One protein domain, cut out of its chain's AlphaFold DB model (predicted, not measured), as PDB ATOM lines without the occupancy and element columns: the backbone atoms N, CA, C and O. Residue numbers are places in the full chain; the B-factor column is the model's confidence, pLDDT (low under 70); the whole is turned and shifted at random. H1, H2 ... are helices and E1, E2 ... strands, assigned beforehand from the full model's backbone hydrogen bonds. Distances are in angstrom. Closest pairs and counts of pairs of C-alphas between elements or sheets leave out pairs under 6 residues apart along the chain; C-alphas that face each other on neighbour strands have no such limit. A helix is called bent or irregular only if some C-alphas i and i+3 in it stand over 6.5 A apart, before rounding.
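Overview. This is residues 6 to 150 of the 152 residues of an uncharacterized protein of Desulfovibrio piger ATCC 29098 (UniProt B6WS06). An elongated model has a short two-strand ribbon, E1 beside E2, in its middle, with H2, H3 and H4 set round it and H1 packed on H2. A long looping stretch, residues 28 to 85, reaches to one end, and the small hairpin of E3 and E4 makes the other. The printed part has 145 residues, with four named helices and four named strands in the order H1 E1 H2 E2 H3 E3 E4 H4. E1 and E2 are parallel, E3 and E4 antiparallel; the class is mixed, helices and strands, with 59 residues in named elements. The whole is loose, with a radius of gyration of the C-alphas of 18.1 A and spans of 62 by 34 by 23 A.

Along the chain. H1, residues 6 to 19, begins at C-alpha 6 (-28.282, -11.304, -41.694) and is 20.3 A long. E1 is residues 22 to 27, 16.1 A; H2 is residues 86 to 96, 15.4 A; E2 is residues 100 to 105, 16.9 A. H3, residues 117 to 125, is 14.7 A long and irregular: C-alphas 118 and 121 are 7.8 A apart. E3 is residues 130 to 132, E4 residues 138 to 140, and H4, residues 143 to 149, ends at C-alpha 149 (-29.997, -35.740, -60.362).

Arrangement. H1 and H2 touch, closest at the C-alphas of Phe 13 and Glu 90, 6.2 A, the same way at a tilt of 37 degrees, only just steep. E1, H2 and E2 form a strand-helix-strand unit, two parallel neighbour strands with a helix between, and its crossover is right-handed. Across E1 and E2, N 25 and O 102 are 2.8 A apart, within hydrogen-bond range. The closest C-alphas of E2 and H3, Val 103 and Tyr 122, are 6.9 A apart; those of E2 and H4, Ile 102 and Ile 145, 7.3 A. In the hairpin of E3 and E4, N 131 and O 139 are 2.9 A apart, within hydrogen-bond range. Every O i to N i+4 pair is within range in H1, H2 and H4; H3 has 0 of 5, but 4 of 6 O i to N i+3 pairs.

Size, cuts and confidence. The two farthest C-alphas, of Phe 49 and Tyr 135, are 62.9 A apart. The printed part has no cut. The links E1 to H2, 58 residues, and E2 to H3, 11 residues, are long. The mean pLDDT of the printed part is 91.0; residues 55 to 62 are under 70.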
ATOM      1  N   PRO A   6     -27.084 -10.478 -41.485       85.38
ATOM      2  CA  PRO A   6     -28.282 -11.304 -41.694       85.38
ATOM      3  C   PRO A   6     -29.000 -11.075 -43.033       85.38
ATOM      4  O   PRO A   6     -29.437 -12.038 -43.664       85.38
ATOM      5  N   CYS A   7     -29.114  -9.817 -43.476       87.31
ATOM      6  CA  CYS A   7     -29.743  -9.483 -44.759       87.31
ATOM      7  C   CYS A   7     -28.828  -9.838 -45.941       87.31
ATOM      8  O   CYS A   7     -29.315 -10.257 -46.989       87.31
ATOM      9  N   ASP A   8     -27.508  -9.720 -45.776       89.00
ATOM     10  CA  ASP A   8     -26.543 -10.126 -46.803       89.00
ATOM     11  C   ASP A   8     -26.538 -11.644 -46.996       89.00
ATOM     12  O   ASP A   8     -26.508 -12.121 -48.125       89.00
ATOM     13  N   LEU A   9     -26.624 -12.409 -45.902       91.00
ATOM     14  CA  LEU A   9     -26.707 -13.870 -45.936       91.00
ATOM     15  C   LEU A   9     -27.951 -14.334 -46.685       91.00
ATOM     16  O   LEU A   9     -27.857 -15.195 -47.548       91.00
ATOM     17  N   LYS A  10     -29.111 -13.732 -46.406       93.38
ATOM     18  CA  LYS A  10     -30.347 -14.035 -47.139       93.38
ATOM     19  C   LYS A  10     -30.230 -13.689 -48.628       93.38
ATOM     20  O   LYS A  10     -30.642 -14.476 -49.471       93.38
ATOM     21  N   ALA A  11     -29.589 -12.569 -48.964       93.19
ATOM     22  CA  ALA A  11     -29.296 -12.243 -50.360       93.19
ATOM     23  C   ALA A  11     -28.352 -13.271 -51.017       93.19
ATOM     24  O   ALA A  11     -28.549 -13.633 -52.175       93.19
ATOM     25  N   GLU A  12     -27.355 -13.772 -50.288       95.06
ATOM     26  CA  GLU A  12     -26.475 -14.844 -50.764       95.06
ATOM     27  C   GLU A  12     -27.228 -16.165 -50.956       95.06
ATOM     28  O   GLU A  12     -27.060 -16.812 -51.987       95.06
ATOM     29  N   PHE A  13     -28.119 -16.536 -50.033       96.62
ATOM     30  CA  PHE A  13     -28.973 -17.716 -50.184       96.62
ATOM     31  C   PHE A  13     -29.806 -17.637 -51.461       96.62
ATOM     32  O   PHE A  13     -29.820 -18.594 -52.234       96.62
ATOM     33  N   ASN A  14     -30.426 -16.483 -51.735       97.06
ATOM     34  CA  ASN A  14     -31.141 -16.266 -52.990       97.06
ATOM     35  C   ASN A  14     -30.239 -16.495 -54.202       97.06
ATOM     36  O   ASN A  14     -30.630 -17.233 -55.101       97.06
ATOM     37  N   ARG A  15     -29.026 -15.923 -54.231       97.12
ATOM     38  CA  ARG A  15     -28.085 -16.117 -55.351       97.12
ATOM     39  C   ARG A  15     -27.772 -17.594 -55.590       97.12
ATOM     40  O   ARG A  15     -27.898 -18.065 -56.720       97.12
ATOM     41  N   GLN A  16     -27.431 -18.326 -54.532       97.81
ATOM     42  CA  GLN A  16     -27.067 -19.743 -54.617       97.81
ATOM     43  C   GLN A  16     -28.249 -20.618 -55.045       97.81
ATOM     44  O   GLN A  16     -28.112 -21.474 -55.917       97.81
ATOM     45  N   ILE A  17     -29.436 -20.380 -54.483       98.00
ATOM     46  CA  ILE A  17     -30.647 -21.128 -54.838       98.00
ATOM     47  C   ILE A  17     -31.074 -20.806 -56.265       98.00
ATOM     48  O   ILE A  17     -31.442 -21.702 -57.014       98.00
ATOM     49  N   ASN A  18     -31.004 -19.544 -56.683       96.62
ATOM     50  CA  ASN A  18     -31.363 -19.154 -58.042       96.62
ATOM     51  C   ASN A  18     -30.485 -19.891 -59.069       96.62
ATOM     52  O   ASN A  18     -31.025 -20.380 -60.064       96.62
ATOM     53  N   ALA A  19     -29.187 -20.039 -58.781       97.19
ATOM     54  CA  ALA A  19     -28.225 -20.770 -59.604       97.19
ATOM     55  C   ALA A  19     -28.334 -22.306 -59.507       97.19
ATOM     56  O   ALA A  19     -27.809 -23.010 -60.369       97.19
ATOM     57  N   SER A  20     -29.006 -22.851 -58.488       95.69
ATOM     58  CA  SER A  20     -29.123 -24.299 -58.305       95.69
ATOM     59  C   SER A  20     -30.218 -24.913 -59.183       95.69
ATOM     60  O   SER A  20     -31.186 -24.258 -59.574       95.69
ATOM     61  N   SER A  21     -30.089 -26.204 -59.493       92.94
ATOM     62  CA  SER A  21     -31.156 -26.974 -60.160       92.94
ATOM     63  C   SER A  21     -32.060 -27.695 -59.155       92.94
ATOM     64  O   SER A  21     -33.268 -27.809 -59.354       92.94
ATOM     65  N   ILE A  22     -31.471 -28.168 -58.055       94.94
ATOM     66  CA  ILE A  22     -32.118 -28.991 -57.031       94.94
ATOM     67  C   ILE A  22     -31.737 -28.441 -55.659       94.94
ATOM     68  O   ILE A  22     -30.619 -27.961 -55.459       94.94
ATOM     69  N   VAL A  23     -32.660 -28.542 -54.705       97.12
ATOM     70  CA  VAL A  23     -32.435 -28.214 -53.295       97.12
ATOM     71  C   VAL A  23     -32.707 -29.454 -52.451       97.12
ATOM     72  O   VAL A  23     -33.788 -30.039 -52.511       97.12
ATOM     73  N   ILE A  24     -31.716 -29.862 -51.658       96.69
ATOM     74  CA  ILE A  24     -31.820 -31.010 -50.753       96.69
ATOM     75  C   ILE A  24     -31.908 -30.486 -49.319       96.69
ATOM     76  O   ILE A  24     -30.963 -29.895 -48.801       96.69
ATOM     77  N   CYS A  25     -33.042 -30.717 -48.667       97.06
ATOM     78  CA  CYS A  25     -33.288 -30.337 -47.283       97.06
ATOM     79  C   CYS A  25     -33.063 -31.538 -46.362       97.06
ATOM     80  O   CYS A  25     -33.823 -32.508 -46.394       97.06
ATOM     81  N   ILE A  26     -32.041 -31.454 -45.510       96.69
ATOM     82  CA  ILE A  26     -31.724 -32.481 -44.513       96.69
ATOM     83  C   ILE A  26     -32.310 -32.063 -43.160       96.69
ATOM     84  O   ILE A  26     -31.924 -31.047 -42.580       96.69
ATOM     85  N   ILE A  27     -33.253 -32.852 -42.653       97.81
ATOM     86  CA  ILE A  27     -34.049 -32.546 -41.463       97.81
ATOM     87  C   ILE A  27     -33.552 -33.375 -40.277       97.81
ATOM     88  O   ILE A  27     -33.566 -34.603 -40.319       97.81
ATOM     89  N   GLY A  28     -33.116 -32.711 -39.210       97.56
ATOM     90  CA  GLY A  28     -32.707 -33.325 -37.949       97.56
ATOM     91  C   GLY A  28     -33.632 -32.946 -36.794       97.56
ATOM     92  O   GLY A  28     -34.535 -32.122 -36.936       97.56
ATOM     93  N   ASP A  29     -33.355 -33.504 -35.620       95.38
ATOM     94  CA  ASP A  29     -34.150 -33.378 -34.392       95.38
ATOM     95  C   ASP A  29     -34.414 -31.935 -33.927       95.38
ATOM     96  O   ASP A  29     -35.431 -31.658 -33.292       95.38
ATOM     97  N   LYS A  30     -33.521 -30.994 -34.260       95.69
ATOM     98  CA  LYS A  30     -33.656 -29.562 -33.932       95.69
ATOM     99  C   LYS A  30     -34.103 -28.682 -35.100       95.69
ATOM    100  O   LYS A  30     -34.117 -27.459 -34.953       95.69
ATOM    101  N   THR A  31     -34.424 -29.242 -36.265       96.75
ATOM    102  CA  THR A  31     -34.754 -28.429 -37.448       96.75
ATOM    103  C   THR A  31     -36.069 -27.669 -37.262       96.75
ATOM    104  O   THR A  31     -36.098 -26.461 -37.497       96.75
ATOM    105  N   ALA A  32     -37.124 -28.322 -36.761       96.12
ATOM    106  CA  ALA A  32     -38.437 -27.700 -36.542       96.12
ATOM    107  C   ALA A  32     -38.405 -26.471 -35.618       96.12
ATOM    108  O   ALA A  32     -39.179 -25.536 -35.810       96.12
ATOM    109  N   THR A  33     -37.505 -26.453 -34.633       95.44
ATOM    110  CA  THR A  33     -37.408 -25.384 -33.627       95.44
ATOM    111  C   THR A  33     -36.351 -24.330 -33.960       95.44
ATOM    112  O   THR A  33     -36.134 -23.401 -33.180       95.44
ATOM    113  N   ARG A  34     -35.669 -24.433 -35.109       93.44
ATOM    114  CA  ARG A  34     -34.584 -23.517 -35.472       93.44
ATOM    115  C   ARG A  34     -35.123 -22.163 -35.946       93.44
ATOM    116  O   ARG A  34     -35.713 -22.049 -37.019       93.44
ATOM    117  N   THR A  35     -34.819 -21.114 -35.187       92.50
ATOM    118  CA  THR A  35     -35.277 -19.735 -35.445       92.50
ATOM    119  C   THR A  35     -34.173 -18.775 -35.898       92.50
ATOM    120  O   THR A  35     -34.444 -17.614 -36.179       92.50
ATOM    121  N   ALA A  36     -32.920 -19.228 -36.015       90.00
ATOM    122  CA  ALA A  36     -31.810 -18.364 -36.426       90.00
ATOM    123  C   ALA A  36     -32.135 -17.600 -37.726       90.00
ATOM    124  O   ALA A  36     -32.529 -18.210 -38.720       90.00
ATOM    125  N   GLY A  37     -31.986 -16.273 -37.702       88.44
ATOM    126  CA  GLY A  37     -32.306 -15.382 -38.823       88.44
ATOM    127  C   GLY A  37     -33.718 -14.777 -38.811       88.44
ATOM    128  O   GLY A  37     -33.987 -13.911 -39.642       88.44
ATOM    129  N   SER A  38     -34.600 -15.165 -37.878       89.81
ATOM    130  CA  SER A  38     -36.005 -14.718 -37.849       89.81
ATOM    131  C   SER A  38     -36.249 -13.340 -37.216       89.81
ATOM    132  O   SER A  38     -37.391 -12.910 -37.108       89.81
ATOM    133  N   THR A  39     -35.203 -12.640 -36.771       86.81
ATOM    134  CA  THR A  39     -35.309 -11.420 -35.948       86.81
ATOM    135  C   THR A  39     -34.724 -10.186 -36.642       86.81
ATOM    136  O   THR A  39     -33.934  -9.447 -36.056       86.81
ATOM    137  N   CYS A  40     -35.064  -9.960 -37.914       88.62
ATOM    138  CA  CYS A  40     -34.640  -8.751 -38.621       88.62
ATOM    139  C   CYS A  40     -35.440  -7.541 -38.115       88.62
ATOM    140  O   CYS A  40     -36.624  -7.421 -38.413       88.62
ATOM    141  N   SER A  41     -34.801  -6.633 -37.374       88.81
ATOM    142  CA  SER A  41     -35.470  -5.444 -36.819       88.81
ATOM    143  C   SER A  41     -35.911  -4.424 -37.876       88.81
ATOM    144  O   SER A  41     -36.782  -3.603 -37.598       88.81
ATOM    145  N   ARG A  42     -35.304  -4.471 -39.073       89.81
ATOM    146  CA  ARG A  42     -35.619  -3.596 -40.210       89.81
ATOM    147  C   ARG A  42     -36.922  -3.989 -40.908       89.81
ATOM    148  O   ARG A  42     -37.512  -3.163 -41.600       89.81
ATOM    149  N   PHE A  43     -37.358  -5.237 -40.748       90.31
ATOM    150  CA  PHE A  43     -38.560  -5.751 -41.391       90.31
ATOM    151  C   PHE A  43     -39.820  -5.049 -40.865       90.31
ATOM    152  O   PHE A  43     -40.033  -4.982 -39.658       90.31
ATOM    153  N   GLY A  44     -40.656  -4.551 -41.783       85.94
ATOM    154  CA  GLY A  44     -41.940  -3.921 -41.459       85.94
ATOM    155  C   GLY A  44     -41.852  -2.505 -40.880       85.94
ATOM    156  O   GLY A  44     -42.858  -2.001 -40.396       85.94
ATOM    157  N   LYS A  45     -40.675  -1.868 -40.905       88.88
ATOM    158  CA  LYS A  45     -40.505  -0.469 -40.491       88.88
ATOM    159  C   LYS A  45     -40.379   0.454 -41.699       88.88
ATOM    160  O   LYS A  45     -39.649   0.134 -42.633       88.88
ATOM    161  N   ASP A  46     -41.000   1.624 -41.633       84.00
ATOM    162  CA  ASP A  46     -40.847   2.653 -42.670       84.00
ATOM    163  C   ASP A  46     -39.546   3.449 -42.489       84.00
ATOM    164  O   ASP A  46     -38.871   3.784 -43.460       84.00
ATOM    165  N   TYR A  47     -39.139   3.670 -41.235       83.75
ATOM    166  CA  TYR A  47     -37.934   4.418 -40.870       83.75
ATOM    167  C   TYR A  47     -36.831   3.490 -40.344       83.75
ATOM    168  O   TYR A  47     -37.086   2.588 -39.542       83.75
ATOM    169  N   PHE A  48     -35.586   3.724 -40.772       82.19
ATOM    170  CA  PHE A  48     -34.427   2.908 -40.383       82.19
ATOM    171  C   PHE A  48     -33.881   3.230 -38.986       82.19
ATOM    172  O   PHE A  48     -33.217   2.386 -38.381       82.19
ATOM    173  N   PHE A  49     -34.166   4.422 -38.451       83.38
ATOM    174  CA  PHE A  49     -33.648   4.865 -37.158       83.38
ATOM    175  C   PHE A  49     -34.036   3.889 -36.032       83.38
ATOM    176  O   PHE A  49     -35.192   3.480 -35.907       83.38
ATOM    177  N   GLY A  50     -33.054   3.469 -35.229       83.44
ATOM    178  CA  GLY A  50     -33.246   2.482 -34.161       83.44
ATOM    179  C   GLY A  50     -33.455   1.037 -34.644       83.44
ATOM    180  O   GLY A  50     -33.857   0.173 -33.860       83.44
ATOM    181  N   CYS A  51     -33.225   0.738 -35.926       87.75
ATOM    182  CA  CYS A  51     -33.084  -0.641 -36.390       87.75
ATOM    183  C   CYS A  51     -31.700  -1.162 -36.028       87.75
ATOM    184  O   CYS A  51     -30.701  -0.510 -36.300       87.75
ATOM    185  N   THR A  52     -31.642  -2.374 -35.491       86.06
ATOM    186  CA  THR A  52     -30.396  -3.032 -35.114       86.06
ATOM    187  C   THR A  52     -30.222  -4.415 -35.749       86.06
ATOM    188  O   THR A  52     -31.187  -5.124 -36.046       86.06
ATOM    189  N   CYS A  53     -28.976  -4.819 -35.968       81.94
ATOM    190  CA  CYS A  53     -28.575  -6.138 -36.435       81.94
ATOM    191  C   CYS A  53     -27.544  -6.752 -35.488       81.94
ATOM    192  O   CYS A  53     -26.756  -6.056 -34.849       81.94
ATOM    193  N   THR A  54     -27.501  -8.079 -35.461       74.25
ATOM    194  CA  THR A  54     -26.379  -8.818 -34.887       74.25
ATOM    195  C   THR A  54     -25.383  -9.183 -35.989       74.25
ATOM    196  O   THR A  54     -25.800  -9.605 -37.075       74.25
ATOM    197  N   PRO A  55     -24.071  -9.062 -35.742       67.56
ATOM    198  CA  PRO A  55     -23.084  -9.646 -36.633       67.56
ATOM    199  C   PRO A  55     -23.170 -11.187 -36.632       67.56
ATOM    200  O   PRO A  55     -23.603 -11.803 -35.654       67.56
ATOM    201  N   TYR A  56     -22.775 -11.840 -37.731       61.56
ATOM    202  CA  TYR A  56     -22.814 -13.304 -37.852       61.56
ATOM    203  C   TYR A  56     -21.568 -13.950 -37.224       61.56
ATOM    204  O   TYR A  56     -20.467 -13.528 -37.541       61.56
ATOM    205  N   LYS A  57     -21.763 -14.980 -36.374       55.00
ATOM    206  CA  LYS A  57     -20.749 -15.814 -35.676       55.00
ATOM    207  C   LYS A  57     -19.542 -15.033 -35.104       55.00
ATOM    208  O   LYS A  57     -18.634 -14.655 -35.820       55.00
ATOM    209  N   GLN A  58     -19.472 -14.945 -33.770       46.53
ATOM    210  CA  GLN A  58     -18.349 -14.384 -32.989       46.53
ATOM    211  C   GLN A  58     -18.190 -12.853 -32.964       46.53
ATOM    212  O   GLN A  58     -17.074 -12.352 -32.841       46.53
ATOM    213  N   SER A  59     -19.264 -12.066 -32.932       47.81
ATOM    214  CA  SER A  59     -19.095 -10.692 -32.451       47.81
ATOM    215  C   SER A  59     -19.016 -10.670 -30.929       47.81
ATOM    216  O   SER A  59     -20.040 -10.693 -30.248       47.81
ATOM    217  N   ARG A  60     -17.801 -10.491 -30.397       49.72
ATOM    218  CA  ARG A  60     -17.570  -9.943 -29.044       49.72
ATOM    219  C   ARG A  60     -18.293  -8.594 -28.810       49.72
ATOM    220  O   ARG A  60     -18.359  -8.136 -27.680       49.72
ATOM    221  N   ASN A  61     -18.863  -7.991 -29.864       57.38
ATOM    222  CA  ASN A  61     -19.342  -6.610 -29.929       57.38
ATOM    223  C   ASN A  61     -20.878  -6.427 -30.008       57.38
ATOM    224  O   ASN A  61     -21.323  -5.332 -30.337       57.38
ATOM    225  N   GLY A  62     -21.684  -7.457 -29.719       68.69
ATOM    226  CA  GLY A  62     -23.130  -7.305 -29.480       68.69
ATOM    227  C   GLY A  62     -23.987  -6.802 -30.658       68.69
ATOM    228  O   GLY A  62     -23.656  -6.989 -31.827       68.69
ATOM    229  N   ILE A  63     -25.142  -6.225 -30.312       76.50
ATOM    230  CA  ILE A  63     -26.130  -5.622 -31.222       76.50
ATOM    231  C   ILE A  63     -25.578  -4.289 -31.757       76.50
ATOM    232  O   ILE A  63     -25.013  -3.511 -30.992       76.50
ATOM    233  N   ARG A  64     -25.757  -4.012 -33.052       79.75
ATOM    234  CA  ARG A  64     -25.323  -2.771 -33.722       79.75
ATOM    235  C   ARG A  64     -26.434  -2.187 -34.574       79.75
ATOM    236  O   ARG A  64     -27.374  -2.903 -34.890       79.75
ATOM    237  N   ASP A  65     -26.305  -0.938 -34.998       85.12
ATOM    238  CA  ASP A  65     -27.262  -0.334 -35.925       85.12
ATOM    239  C   ASP A  65     -27.295  -1.069 -37.272       85.12
ATOM    240  O   ASP A  65     -26.296  -1.601 -37.768       85.12
ATOM    241  N   CYS A  66     -28.488  -1.140 -37.849       86.25
ATOM    242  CA  CYS A  66     -28.715  -1.720 -39.159       86.25
ATOM    243  C   CYS A  66     -28.139  -0.799 -40.235       86.25
ATOM    244  O   CYS A  66     -28.382   0.401 -40.216       86.25
ATOM    245  N   LYS A  67     -27.434  -1.377 -41.211       86.81
ATOM    246  CA  LYS A  67     -26.869  -0.638 -42.353       86.81
ATOM    247  C   LYS A  67     -27.879  -0.332 -43.470       86.81
ATOM    248  O   LYS A  67     -27.501   0.211 -44.498       86.81
ATOM    249  N   VAL A  68     -29.115  -0.821 -43.348       88.31
ATOM    250  CA  VAL A  68     -30.115  -0.732 -44.418       88.31
ATOM    251  C   VAL A  68     -31.071   0.419 -44.147       88.31
ATOM    252  O   VAL A  68     -32.013   0.286 -43.362       88.31
ATOM    253  N   ASP A  69     -30.866   1.515 -44.869       86.31
ATOM    254  CA  ASP A  69     -31.670   2.724 -44.707       86.31
ATOM    255  C   ASP A  69     -33.011   2.606 -45.446       86.31
ATOM    256  O   ASP A  69     -34.092   2.737 -44.862       86.31
ATOM    257  N   ILE A  70     -32.952   2.263 -46.733       86.00
ATOM    258  CA  ILE A  70     -34.110   2.205 -47.630       86.00
ATOM    259  C   ILE A  70     -34.401   0.754 -48.007       86.00
ATOM    260  O   ILE A  70     -33.492  -0.039 -48.254       86.00
ATOM    261  N   THR A  71     -35.684   0.407 -48.066       87.88
ATOM    262  CA  THR A  71     -36.157  -0.918 -48.475       87.88
ATOM    263  C   THR A  71     -37.020  -0.828 -49.711       87.88
ATOM    264  O   THR A  71     -37.820   0.093 -49.841       87.88
ATOM    265  N   TYR A  72     -36.910  -1.839 -50.564       86.31
ATOM    266  CA  TYR A  72     -37.732  -1.979 -51.756       86.31
ATOM    267  C   TYR A  72     -38.518  -3.291 -51.694       86.31
ATOM    268  O   TYR A  72     -38.021  -4.270 -51.124       86.31
ATOM    269  N   PRO A  73     -39.732  -3.340 -52.269       86.44
ATOM    270  CA  PRO A  73     -40.452  -4.591 -52.448       86.44
ATOM    271  C   PRO A  73     -39.622  -5.587 -53.260       86.44
ATOM    272  O   PRO A  73     -38.993  -5.227 -54.255       86.44
ATOM    273  N   ALA A  74     -39.639  -6.852 -52.849       88.94
ATOM    274  CA  ALA A  74     -38.979  -7.908 -53.602       88.94
ATOM    275  C   ALA A  74     -39.792  -8.270 -54.850       88.94
ATOM    276  O   ALA A  74     -41.015  -8.395 -54.783       88.94
ATOM    277  N   MET A  75     -39.114  -8.462 -55.983       88.25
ATOM    278  CA  MET A  75     -39.749  -8.804 -57.256       88.25
ATOM    279  C   MET A  75     -39.351 -10.215 -57.685       88.25
ATOM    280  O   MET A  75     -38.201 -10.475 -58.027       88.25
ATOM    281  N   GLY A  76     -40.313 -11.141 -57.668       88.88
ATOM    282  CA  GLY A  76     -40.109 -12.516 -58.135       88.88
ATOM    283  C   GLY A  76     -39.172 -13.368 -57.265       88.88
ATOM    284  O   GLY A  76     -38.732 -14.428 -57.710       88.88
ATOM    285  N   GLU A  77     -38.844 -12.922 -56.053       93.62
ATOM    286  CA  GLU A  77     -38.078 -13.658 -55.045       93.62
ATOM    287  C   GLU A  77     -38.420 -13.185 -53.630       93.62
ATOM    288  O   GLU A  77     -39.119 -12.188 -53.443       93.62
ATOM    289  N   ILE A  78     -37.932 -13.899 -52.618       94.88
ATOM    290  CA  ILE A  78     -38.082 -13.487 -51.226       94.88
ATOM    291  C   ILE A  78     -37.115 -12.351 -50.939       94.88
ATOM    292  O   ILE A  78     -35.901 -12.529 -51.001       94.88
ATOM    293  N   GLY A  79     -37.649 -11.199 -50.541       94.12
ATOM    294  CA  GLY A  79     -36.829 -10.075 -50.101       94.12
ATOM    295  C   GLY A  79     -35.938 -10.482 -48.942       94.12
ATOM    296  O   GLY A  79     -36.399 -11.109 -47.995       94.12
ATOM    297  N   ASN A  80     -34.664 -10.118 -48.983       92.69
ATOM    298  CA  ASN A  80     -33.681 -10.480 -47.962       92.69
ATOM    299  C   ASN A  80     -33.929  -9.811 -46.590       92.69
ATOM    300  O   ASN A  80     -33.345 -10.219 -45.584       92.69
ATOM    301  N   ILE A  81     -34.841  -8.838 -46.530       92.50
ATOM    302  CA  ILE A  81     -35.323  -8.182 -45.309       92.50
ATOM    303  C   ILE A  81     -36.685  -8.776 -44.953       92.50
ATOM    304  O   ILE A  81     -37.720  -8.377 -45.477       92.50
ATOM    305  N   ASN A  82     -36.669  -9.776 -44.074       93.06
ATOM    306  CA  ASN A  82     -37.859 -10.489 -43.612       93.06
ATOM    307  C   ASN A  82     -37.622 -11.118 -42.229       93.06
ATOM    308  O   ASN A  82     -36.487 -11.191 -41.745       93.06
ATOM    309  N   ASN A  83     -38.688 -11.644 -41.630       92.38
ATOM    310  CA  ASN A  83     -38.665 -12.355 -40.349       92.38
ATOM    311  C   ASN A  83     -38.570 -13.891 -40.477       92.38
ATOM    312  O   ASN A  83     -38.797 -14.611 -39.506       92.38
ATOM    313  N   TYR A  84     -38.235 -14.435 -41.648       95.25
ATOM    314  CA  TYR A  84     -38.021 -15.875 -41.803       95.25
ATOM    315  C   TYR A  84     -36.708 -16.292 -41.145       95.25
ATOM    316  O   TYR A  84     -35.715 -15.567 -41.215       95.25
ATOM    317  N   SER A  85     -36.671 -17.481 -40.538       94.69
ATOM    318  CA  SER A  85     -35.387 -18.111 -40.224       94.69
ATOM    319  C   SER A  85     -34.612 -18.376 -41.516       94.69
ATOM    320  O   SER A  85     -35.202 -18.420 -42.596       94.69
ATOM    321  N   TYR A  86     -33.297 -18.566 -41.425       95.19
ATOM    322  CA  TYR A  86     -32.466 -18.857 -42.596       95.19
ATOM    323  C   TYR A  86     -32.976 -20.086 -43.360       95.19
ATOM    324  O   TYR A  86     -33.237 -19.987 -44.551       95.19
ATOM    325  N   LEU A  87     -33.284 -21.173 -42.643       96.38
ATOM    326  CA  LEU A  87     -33.837 -22.392 -43.245       96.38
ATOM    327  C   LEU A  87     -35.184 -22.159 -43.940       96.38
ATOM    328  O   LEU A  87     -35.422 -22.682 -45.027       96.38
ATOM    329  N   ARG A  88     -36.075 -21.367 -43.326       97.38
ATOM    330  CA  ARG A  88     -37.355 -21.025 -43.956       97.38
ATOM    331  C   ARG A  88     -37.135 -20.176 -45.204       97.38
ATOM    332  O   ARG A  88     -37.791 -20.410 -46.207       97.38
ATOM    333  N   HIS A  89     -36.222 -19.210 -45.147       97.50
ATOM    334  CA  HIS A  89     -35.897 -18.355 -46.283       97.50
ATOM    335  C   HIS A  89     -35.384 -19.169 -47.474       97.50
ATOM    336  O   HIS A  89     -35.914 -19.024 -48.569       97.50
ATOM    337  N   GLU A  90     -34.429 -20.073 -47.245       97.69
ATOM    338  CA  GLU A  90     -33.893 -20.953 -48.288       97.69
ATOM    339  C   GLU A  90     -34.988 -21.826 -48.919       97.69
ATOM    340  O   GLU A  90     -35.123 -21.907 -50.139       97.69
ATOM    341  N   PHE A  91     -35.819 -22.450 -48.085       97.75
ATOM    342  CA  PHE A  91     -36.876 -23.336 -48.556       97.75
ATOM    343  C   PHE A  91     -37.961 -22.606 -49.360       97.75
ATOM    344  O   PHE A  91     -38.351 -23.051 -50.438       97.75
ATOM    345  N   GLU A  92     -38.445 -21.473 -48.856       97.62
ATOM    346  CA  GLU A  92     -39.498 -20.705 -49.522       97.62
ATOM    347  C   GLU A  92     -38.973 -20.089 -50.835       97.62
ATOM    348  O   GLU A  92     -39.698 -20.041 -51.828       97.62
ATOM    349  N   GLN A  93     -37.698 -19.683 -50.891       97.81
ATOM    350  CA  GLN A  93     -37.076 -19.200 -52.127       97.81
ATOM    351  C   GLN A  93     -37.003 -20.317 -53.174       97.81
ATOM    352  O   GLN A  93     -37.322 -20.096 -54.344       97.81
ATOM    353  N   ALA A  94     -36.637 -21.531 -52.756       97.94
ATOM    354  CA  ALA A  94     -36.625 -22.696 -53.635       97.94
ATOM    355  C   ALA A  94     -38.022 -22.990 -54.208       97.94
ATOM    356  O   ALA A  94     -38.139 -23.293 -55.397       97.94
ATOM    357  N   LYS A  95     -39.083 -22.825 -53.403       97.06
ATOM    358  CA  LYS A  95     -40.473 -22.926 -53.870       97.06
ATOM    359  C   LYS A  95     -40.816 -21.848 -54.895       97.06
ATOM    360  O   LYS A  95     -41.312 -22.186 -55.962       97.06
ATOM    361  N   ILE A  96     -40.519 -20.575 -54.614       96.19
ATOM    362  CA  ILE A  96     -40.799 -19.461 -55.544       96.19
ATOM    363  C   ILE A  96     -40.101 -19.668 -56.891       96.19
ATOM    364  O   ILE A  96     -40.661 -19.353 -57.939       96.19
ATOM    365  N   LYS A  97     -38.885 -20.220 -56.879       96.75
ATOM    366  CA  LYS A  97     -38.128 -20.508 -58.100       96.75
ATOM    367  C   LYS A  97     -38.435 -21.874 -58.716       96.75
ATOM    368  O   LYS A  97     -37.698 -22.290 -59.609       96.75
ATOM    369  N   ASN A  98     -39.487 -22.559 -58.257       95.75
ATOM    370  CA  ASN A  98     -39.920 -23.869 -58.746       95.75
ATOM    371  C   ASN A  98     -38.774 -24.891 -58.832       95.75
ATOM    372  O   ASN A  98     -38.668 -25.647 -59.797       95.75
ATOM    373  N   LYS A  99     -37.880 -24.896 -57.837       96.00
ATOM    374  CA  LYS A  99     -36.781 -25.863 -57.784       96.00
ATOM    375  C   LYS A  99     -37.312 -27.249 -57.439       96.00
ATOM    376  O   LYS A  99     -38.279 -27.394 -56.690       96.00
ATOM    377  N   THR A 100     -36.616 -28.280 -57.908       95.81
ATOM    378  CA  THR A 100     -36.832 -29.642 -57.418       95.81
ATOM    379  C   THR A 100     -36.358 -29.717 -55.968       95.81
ATOM    380  O   THR A 100     -35.164 -29.597 -55.699       95.81
ATOM    381  N   ILE A 101     -37.289 -29.896 -55.030       97.00
ATOM    382  CA  ILE A 101     -36.988 -29.974 -53.595       97.00
ATOM    383  C   ILE A 101     -37.089 -31.425 -53.125       97.00
ATOM    384  O   ILE A 101     -38.128 -32.073 -53.272       97.00
ATOM    385  N   ILE A 102     -36.014 -31.919 -52.515       96.69
ATOM    386  CA  ILE A 102     -35.944 -33.243 -51.892       96.69
ATOM    387  C   ILE A 102     -35.812 -33.048 -50.389       96.69
ATOM    388  O   ILE A 102     -34.882 -32.391 -49.928       96.69
ATOM    389  N   VAL A 103     -36.721 -33.637 -49.616       97.19
ATOM    390  CA  VAL A 103     -36.687 -33.570 -48.153       97.19
ATOM    391  C   VAL A 103     -36.337 -34.943 -47.604       97.19
ATOM    392  O   VAL A 103     -37.017 -35.923 -47.906       97.19
ATOM    393  N   VAL A 104     -35.290 -35.014 -46.786       97.44
ATOM    394  CA  VAL A 104     -34.869 -36.255 -46.130       97.44
ATOM    395  C   VAL A 104     -34.678 -36.049 -44.635       97.44
ATOM    396  O   VAL A 104     -34.144 -35.030 -44.197       97.44
ATOM    397  N   TYR A 105     -35.081 -37.029 -43.834       97.94
ATOM    398  CA  TYR A 105     -34.777 -37.052 -42.406       97.94
ATOM    399  C   TYR A 105     -33.374 -37.618 -42.196       97.94
ATOM    400  O   TYR A 105     -33.054 -38.688 -42.711       97.94
ATOM    401  N   ASN A 106     -32.543 -36.963 -41.388       97.12
ATOM    402  CA  ASN A 106     -31.270 -37.508 -40.915       97.12
ATOM    403  C   ASN A 106     -31.511 -38.602 -39.852       97.12
ATOM    404  O   ASN A 106     -31.097 -38.488 -38.702       97.12
ATOM    405  N   SER A 107     -32.244 -39.647 -40.231       96.88
ATOM    406  CA  SER A 107     -32.707 -40.742 -39.380       96.88
ATOM    407  C   SER A 107     -32.840 -42.032 -40.200       96.88
ATOM    408  O   SER A 107     -32.756 -42.004 -41.429       96.88
ATOM    409  N   LEU A 108     -33.003 -43.161 -39.501       96.88
ATOM    410  CA  LEU A 108     -33.381 -44.466 -40.066       96.88
ATOM    411  C   LEU A 108     -34.902 -44.612 -40.238       96.88
ATOM    412  O   LEU A 108     -35.357 -45.503 -40.947       96.88
ATOM    413  N   ILE A 109     -35.681 -43.760 -39.572       96.25
ATOM    414  CA  ILE A 109     -37.145 -43.768 -39.598       96.25
ATOM    415  C   ILE A 109     -37.676 -42.381 -39.962       96.25
ATOM    416  O   ILE A 109     -36.941 -41.391 -39.941       96.25
ATOM    417  N   ARG A 110     -38.955 -42.306 -40.339       96.62
ATOM    418  CA  ARG A 110     -39.613 -41.025 -40.610       96.62
ATOM    419  C   ARG A 110     -39.870 -40.320 -39.285       96.62
ATOM    420  O   ARG A 110     -40.422 -40.924 -38.372       96.62
ATOM    421  N   GLU A 111     -39.523 -39.039 -39.222       96.69
ATOM    422  CA  GLU A 111     -39.664 -38.212 -38.019       96.69
ATOM    423  C   GLU A 111     -40.491 -36.951 -38.323       96.69
ATOM    424  O   GLU A 111     -39.944 -35.846 -38.361       96.69
ATOM    425  N   PRO A 112     -41.817 -37.061 -38.545       95.56
ATOM    426  CA  PRO A 112     -42.647 -35.919 -38.943       95.56
ATOM    427  C   PRO A 112     -42.563 -34.719 -37.996       95.56
ATOM    428  O   PRO A 112     -42.649 -33.573 -38.425       95.56
ATOM    429  N   LYS A 113     -42.324 -34.965 -36.701       96.31
ATOM    430  CA  LYS A 113     -42.160 -33.916 -35.680       96.31
ATOM    431  C   LYS A 113     -40.919 -33.044 -35.898       96.31
ATOM    432  O   LYS A 113     -40.863 -31.935 -35.377       96.31
ATOM    433  N   TRP A 114     -39.916 -33.539 -36.623       97.50
ATOM    434  CA  TRP A 114     -38.702 -32.784 -36.946       97.50
ATOM    435  C   TRP A 114     -38.911 -31.837 -38.130       97.50
ATOM    436  O   TRP A 114     -38.112 -30.917 -38.331       97.50
ATOM    437  N   LEU A 115     -39.980 -32.047 -38.904       97.06
ATOM    438  CA  LEU A 115     -40.309 -31.242 -40.065       97.06
ATOM    439  C   LEU A 115     -40.894 -29.888 -39.623       97.06
ATOM    440  O   LEU A 115     -41.882 -29.845 -38.887       97.06
ATOM    441  N   PRO A 116     -40.316 -28.756 -40.057       96.75
ATOM    442  CA  PRO A 116     -40.896 -27.449 -39.782       96.75
ATOM    443  C   PRO A 116     -42.285 -27.289 -40.412       96.75
ATOM    444  O   PRO A 116     -42.541 -27.805 -41.499       96.75
ATOM    445  N   HIS A 117     -43.157 -26.488 -39.789       96.19
ATOM    446  CA  HIS A 117     -44.533 -26.281 -40.275       96.19
ATOM    447  C   HIS A 117     -44.602 -25.802 -41.737       96.19
ATOM    448  O   HIS A 117     -45.489 -26.217 -42.477       96.19
ATOM    449  N   TYR A 118     -43.651 -24.968 -42.167       96.00
ATOM    450  CA  TYR A 118     -43.591 -24.439 -43.531       96.00
ATOM    451  C   TYR A 118     -43.200 -25.502 -44.574       96.00
ATOM    452  O   TYR A 118     -43.422 -25.290 -45.757       96.00
ATOM    453  N   MET A 119     -42.679 -26.664 -44.157       97.06
ATOM    454  CA  MET A 119     -42.355 -27.794 -45.038       97.06
ATOM    455  C   MET A 119     -43.422 -28.900 -45.025       97.06
ATOM    456  O   MET A 119     -43.224 -29.940 -45.649       97.06
ATOM    457  N   LYS A 120     -44.553 -28.716 -44.329       94.50
ATOM    458  CA  LYS A 120     -45.538 -29.783 -44.065       94.50
ATOM    459  C   LYS A 120     -46.091 -30.461 -45.327       94.50
ATOM    460  O   LYS A 120     -46.333 -31.660 -45.325       94.50
ATOM    461  N   GLU A 121     -46.207 -29.737 -46.438       95.25
ATOM    462  CA  GLU A 121     -46.625 -30.296 -47.740       95.25
ATOM    463  C   GLU A 121     -45.642 -31.338 -48.329       95.25
ATOM    464  O   GLU A 121     -45.949 -32.019 -49.310       95.25
ATOM    465  N   TYR A 122     -44.441 -31.466 -47.761       95.44
ATOM    466  CA  TYR A 122     -43.457 -32.484 -48.130       95.44
ATOM    467  C   TYR A 122     -43.483 -33.698 -47.205       95.44
ATOM    468  O   TYR A 122     -42.798 -34.669 -47.500       95.44
ATOM    469  N   GLU A 123     -44.276 -33.700 -46.130       95.19
ATOM    470  CA  GLU A 123     -44.274 -34.771 -45.128       95.19
ATOM    471  C   GLU A 123     -44.499 -36.155 -45.753       95.19
ATOM    472  O   GLU A 123     -43.760 -37.091 -45.445       95.19
ATOM    473  N   SER A 124     -45.455 -36.277 -46.682       94.62
ATOM    474  CA  SER A 124     -45.770 -37.522 -47.402       94.62
ATOM    475  C   SER A 124     -44.667 -37.988 -48.355       94.62
ATOM    476  O   SER A 124     -44.575 -39.180 -48.631       94.62
ATOM    477  N   ARG A 125     -43.825 -37.064 -48.832       93.25
ATOM    478  CA  ARG A 125     -42.715 -37.311 -49.768       93.25
ATOM    479  C   ARG A 125     -41.355 -37.406 -49.071       93.25
ATOM    480  O   ARG A 125     -40.377 -37.770 -49.717       93.25
ATOM    481  N   ALA A 126     -41.284 -37.040 -47.793       95.56
ATOM    482  CA  ALA A 126     -40.057 -37.030 -47.018       95.56
ATOM    483  C   ALA A 126     -39.716 -38.435 -46.510       95.56
ATOM    484  O   ALA A 126     -40.534 -39.107 -45.867       95.56
ATOM    485  N   GLU A 127     -38.476 -38.847 -46.759       95.75
ATOM    486  CA  GLU A 127     -37.983 -40.197 -46.492       95.75
ATOM    487  C   GLU A 127     -36.778 -40.185 -45.539       95.75
ATOM    488  O   GLU A 127     -36.068 -39.180 -45.441       95.75
ATOM    489  N   PRO A 128     -36.515 -41.282 -44.810       97.19
ATOM    490  CA  PRO A 128     -35.280 -41.422 -44.049       97.19
ATOM    491  C   PRO A 128     -34.072 -41.469 -44.992       97.19
ATOM    492  O   PRO A 128     -34.057 -42.224 -45.965       97.19
ATOM    493  N   PHE A 129     -33.038 -40.682 -44.692       97.50
ATOM    494  CA  PHE A 129     -31.784 -40.722 -45.441       97.50
ATOM    495  C   PHE A 129     -31.000 -42.003 -45.161       97.50
ATOM    496  O   PHE A 129     -30.287 -42.485 -46.029       97.50
ATOM    497  N   TRP A 130     -31.102 -42.572 -43.961       97.50
ATOM    498  CA  TRP A 130     -30.391 -43.800 -43.626       97.50
ATOM    499  C   TRP A 130     -31.284 -45.020 -43.839       97.50
ATOM    500  O   TRP A 130     -32.458 -45.000 -43.480       97.50
ATOM    501  N   LYS A 131     -30.707 -46.115 -44.341       96.75
ATOM    502  CA  LYS A 131     -31.346 -47.439 -44.404       96.75
ATOM    503  C   LYS A 131     -30.393 -48.532 -43.921       96.75
ATOM    504  O   LYS A 131     -29.197 -48.281 -43.764       96.75
ATOM    505  N   LYS A 132     -30.922 -49.730 -43.676       97.19
ATOM    506  CA  LYS A 132     -30.110 -50.936 -43.473       97.19
ATOM    507  C   LYS A 132     -29.955 -51.667 -44.804       97.19
ATOM    508  O   LYS A 132     -30.930 -51.761 -45.544       97.19
ATOM    509  N   ASP A 133     -28.746 -52.119 -45.115       95.38
ATOM    510  CA  ASP A 133     -28.521 -53.052 -46.223       95.38
ATOM    511  C   ASP A 133     -28.870 -54.496 -45.816       95.38
ATOM    512  O   ASP A 133     -29.258 -54.746 -44.672       95.38
ATOM    513  N   ASP A 134     -28.710 -55.445 -46.740       95.25
ATOM    514  CA  ASP A 134     -29.013 -56.869 -46.511       95.25
ATOM    515  C   ASP A 134     -28.150 -57.496 -45.401       95.25
ATOM    516  O   ASP A 134     -28.518 -58.506 -44.805       95.25
ATOM    517  N   TYR A 135     -27.021 -56.861 -45.070       96.00
ATOM    518  CA  TYR A 135     -26.131 -57.241 -43.973       96.00
ATOM    519  C   TYR A 135     -26.448 -56.494 -42.664       96.00
ATOM    520  O   TYR A 135     -25.710 -56.606 -41.684       96.00
ATOM    521  N   GLY A 136     -27.519 -55.696 -42.626       94.75
ATOM    522  CA  GLY A 136     -27.949 -54.924 -41.461       94.75
ATOM    523  C   GLY A 136     -27.137 -53.653 -41.183       94.75
ATOM    524  O   GLY A 136     -27.355 -53.009 -40.149       94.75
ATOM    525  N   ARG A 137     -26.221 -53.257 -42.073       96.69
ATOM    526  CA  ARG A 137     -25.340 -52.089 -41.908       96.69
ATOM    527  C   ARG A 137     -26.070 -50.803 -42.278       96.69
ATOM    528  O   ARG A 137     -26.823 -50.757 -43.247       96.69
ATOM    529  N   LYS A 138     -25.814 -49.727 -41.529       96.69
ATOM    530  CA  LYS A 138     -26.365 -48.393 -41.810       96.69
ATOM    531  C   LYS A 138     -25.676 -47.788 -43.038       96.69
ATOM    532  O   LYS A 138     -24.495 -47.458 -42.976       96.69
ATOM    533  N   VAL A 139     -26.430 -47.593 -44.116       96.94
ATOM    534  CA  VAL A 139     -25.960 -47.013 -45.384       96.94
ATOM    535  C   VAL A 139     -26.858 -45.854 -45.826       96.94
ATOM    536  O   VAL A 139     -28.011 -45.749 -45.402       96.94
ATOM    537  N   GLY A 140     -26.328 -44.958 -46.663       96.44
ATOM    538  CA  GLY A 140     -27.093 -43.841 -47.224       96.44
ATOM    539  C   GLY A 140     -28.097 -44.310 -48.280       96.44
ATOM    540  O   GLY A 140     -27.764 -45.083 -49.181       96.44
ATOM    541  N   ASN A 141     -29.332 -43.836 -48.181       94.81
ATOM    542  CA  ASN A 141     -30.389 -44.063 -49.151       94.81
ATOM    543  C   ASN A 141     -30.331 -42.988 -50.244       94.81
ATOM    544  O   ASN A 141     -30.977 -41.948 -50.165       94.81
ATOM    545  N   TYR A 142     -29.515 -43.243 -51.267       93.56
ATOM    546  CA  TYR A 142     -29.285 -42.298 -52.360       93.56
ATOM    547  C   TYR A 142     -30.275 -42.412 -53.520       93.56
ATOM    548  O   TYR A 142     -30.184 -41.600 -54.432       93.56
ATOM    549  N   THR A 143     -31.194 -43.383 -53.508       91.75
ATOM    550  CA  THR A 143     -32.076 -43.698 -54.647       91.75
ATOM    551  C   THR A 143     -32.792 -42.454 -55.174       91.75
ATOM    552  O   THR A 143     -32.523 -42.017 -56.288       91.75
ATOM    553  N   ARG A 144     -33.569 -41.781 -54.319       88.69
ATOM    554  CA  ARG A 144     -34.334 -40.582 -54.694       88.69
ATOM    555  C   ARG A 144     -33.459 -39.387 -55.099       88.69
ATOM    556  O   ARG A 144     -33.841 -38.593 -55.951       88.69
ATOM    557  N   ILE A 145     -32.287 -39.237 -54.475       91.81
ATOM    558  CA  ILE A 145     -31.347 -38.146 -54.782       91.81
ATOM    559  C   ILE A 145     -30.719 -38.365 -56.162       91.81
ATOM    560  O   ILE A 145     -30.629 -37.425 -56.944       91.81
ATOM    561  N   LYS A 146     -30.312 -39.600 -56.468       92.69
ATOM    562  CA  LYS A 146     -29.743 -39.974 -57.766       92.69
ATOM    563  C   LYS A 146     -30.759 -39.837 -58.895       92.69
ATOM    564  O   LYS A 146     -30.433 -39.212 -59.898       92.69
ATOM    565  N   GLU A 147     -31.986 -40.315 -58.682       90.62
ATOM    566  CA  GLU A 147     -33.100 -40.147 -59.623       90.62
ATOM    567  C   GLU A 147     -33.333 -38.670 -59.956       90.62
ATOM    568  O   GLU A 147     -33.370 -38.292 -61.124       90.62
ATOM    569  N   ALA A 148     -33.414 -37.809 -58.937       88.75
ATOM    570  CA  ALA A 148     -33.606 -36.376 -59.143       88.75
ATOM    571  C   ALA A 148     -32.426 -35.698 -59.859       88.75
ATOM    572  O   ALA A 148     -32.628 -34.705 -60.552       88.75
ATOM    573  N   LEU A 149     -31.208 -36.220 -59.692       89.50
ATOM    574  CA  LEU A 149     -29.997 -35.740 -60.362       89.50
ATOM    575  C   LEU A 149     -29.786 -36.349 -61.762       89.50
ATOM    576  O   LEU A 149     -28.833 -35.964 -62.435       89.50
ATOM    577  N   GLY A 150     -30.635 -37.283 -62.203       89.75
ATOM    578  CA  GLY A 150     -30.516 -37.944 -63.507       89.75
ATOM    579  C   GLY A 150     -29.453 -39.048 -63.581       89.75
ATOM    580  O   GLY A 150     -29.122 -39.497 -64.675       89.75
TER     581      GLY A 150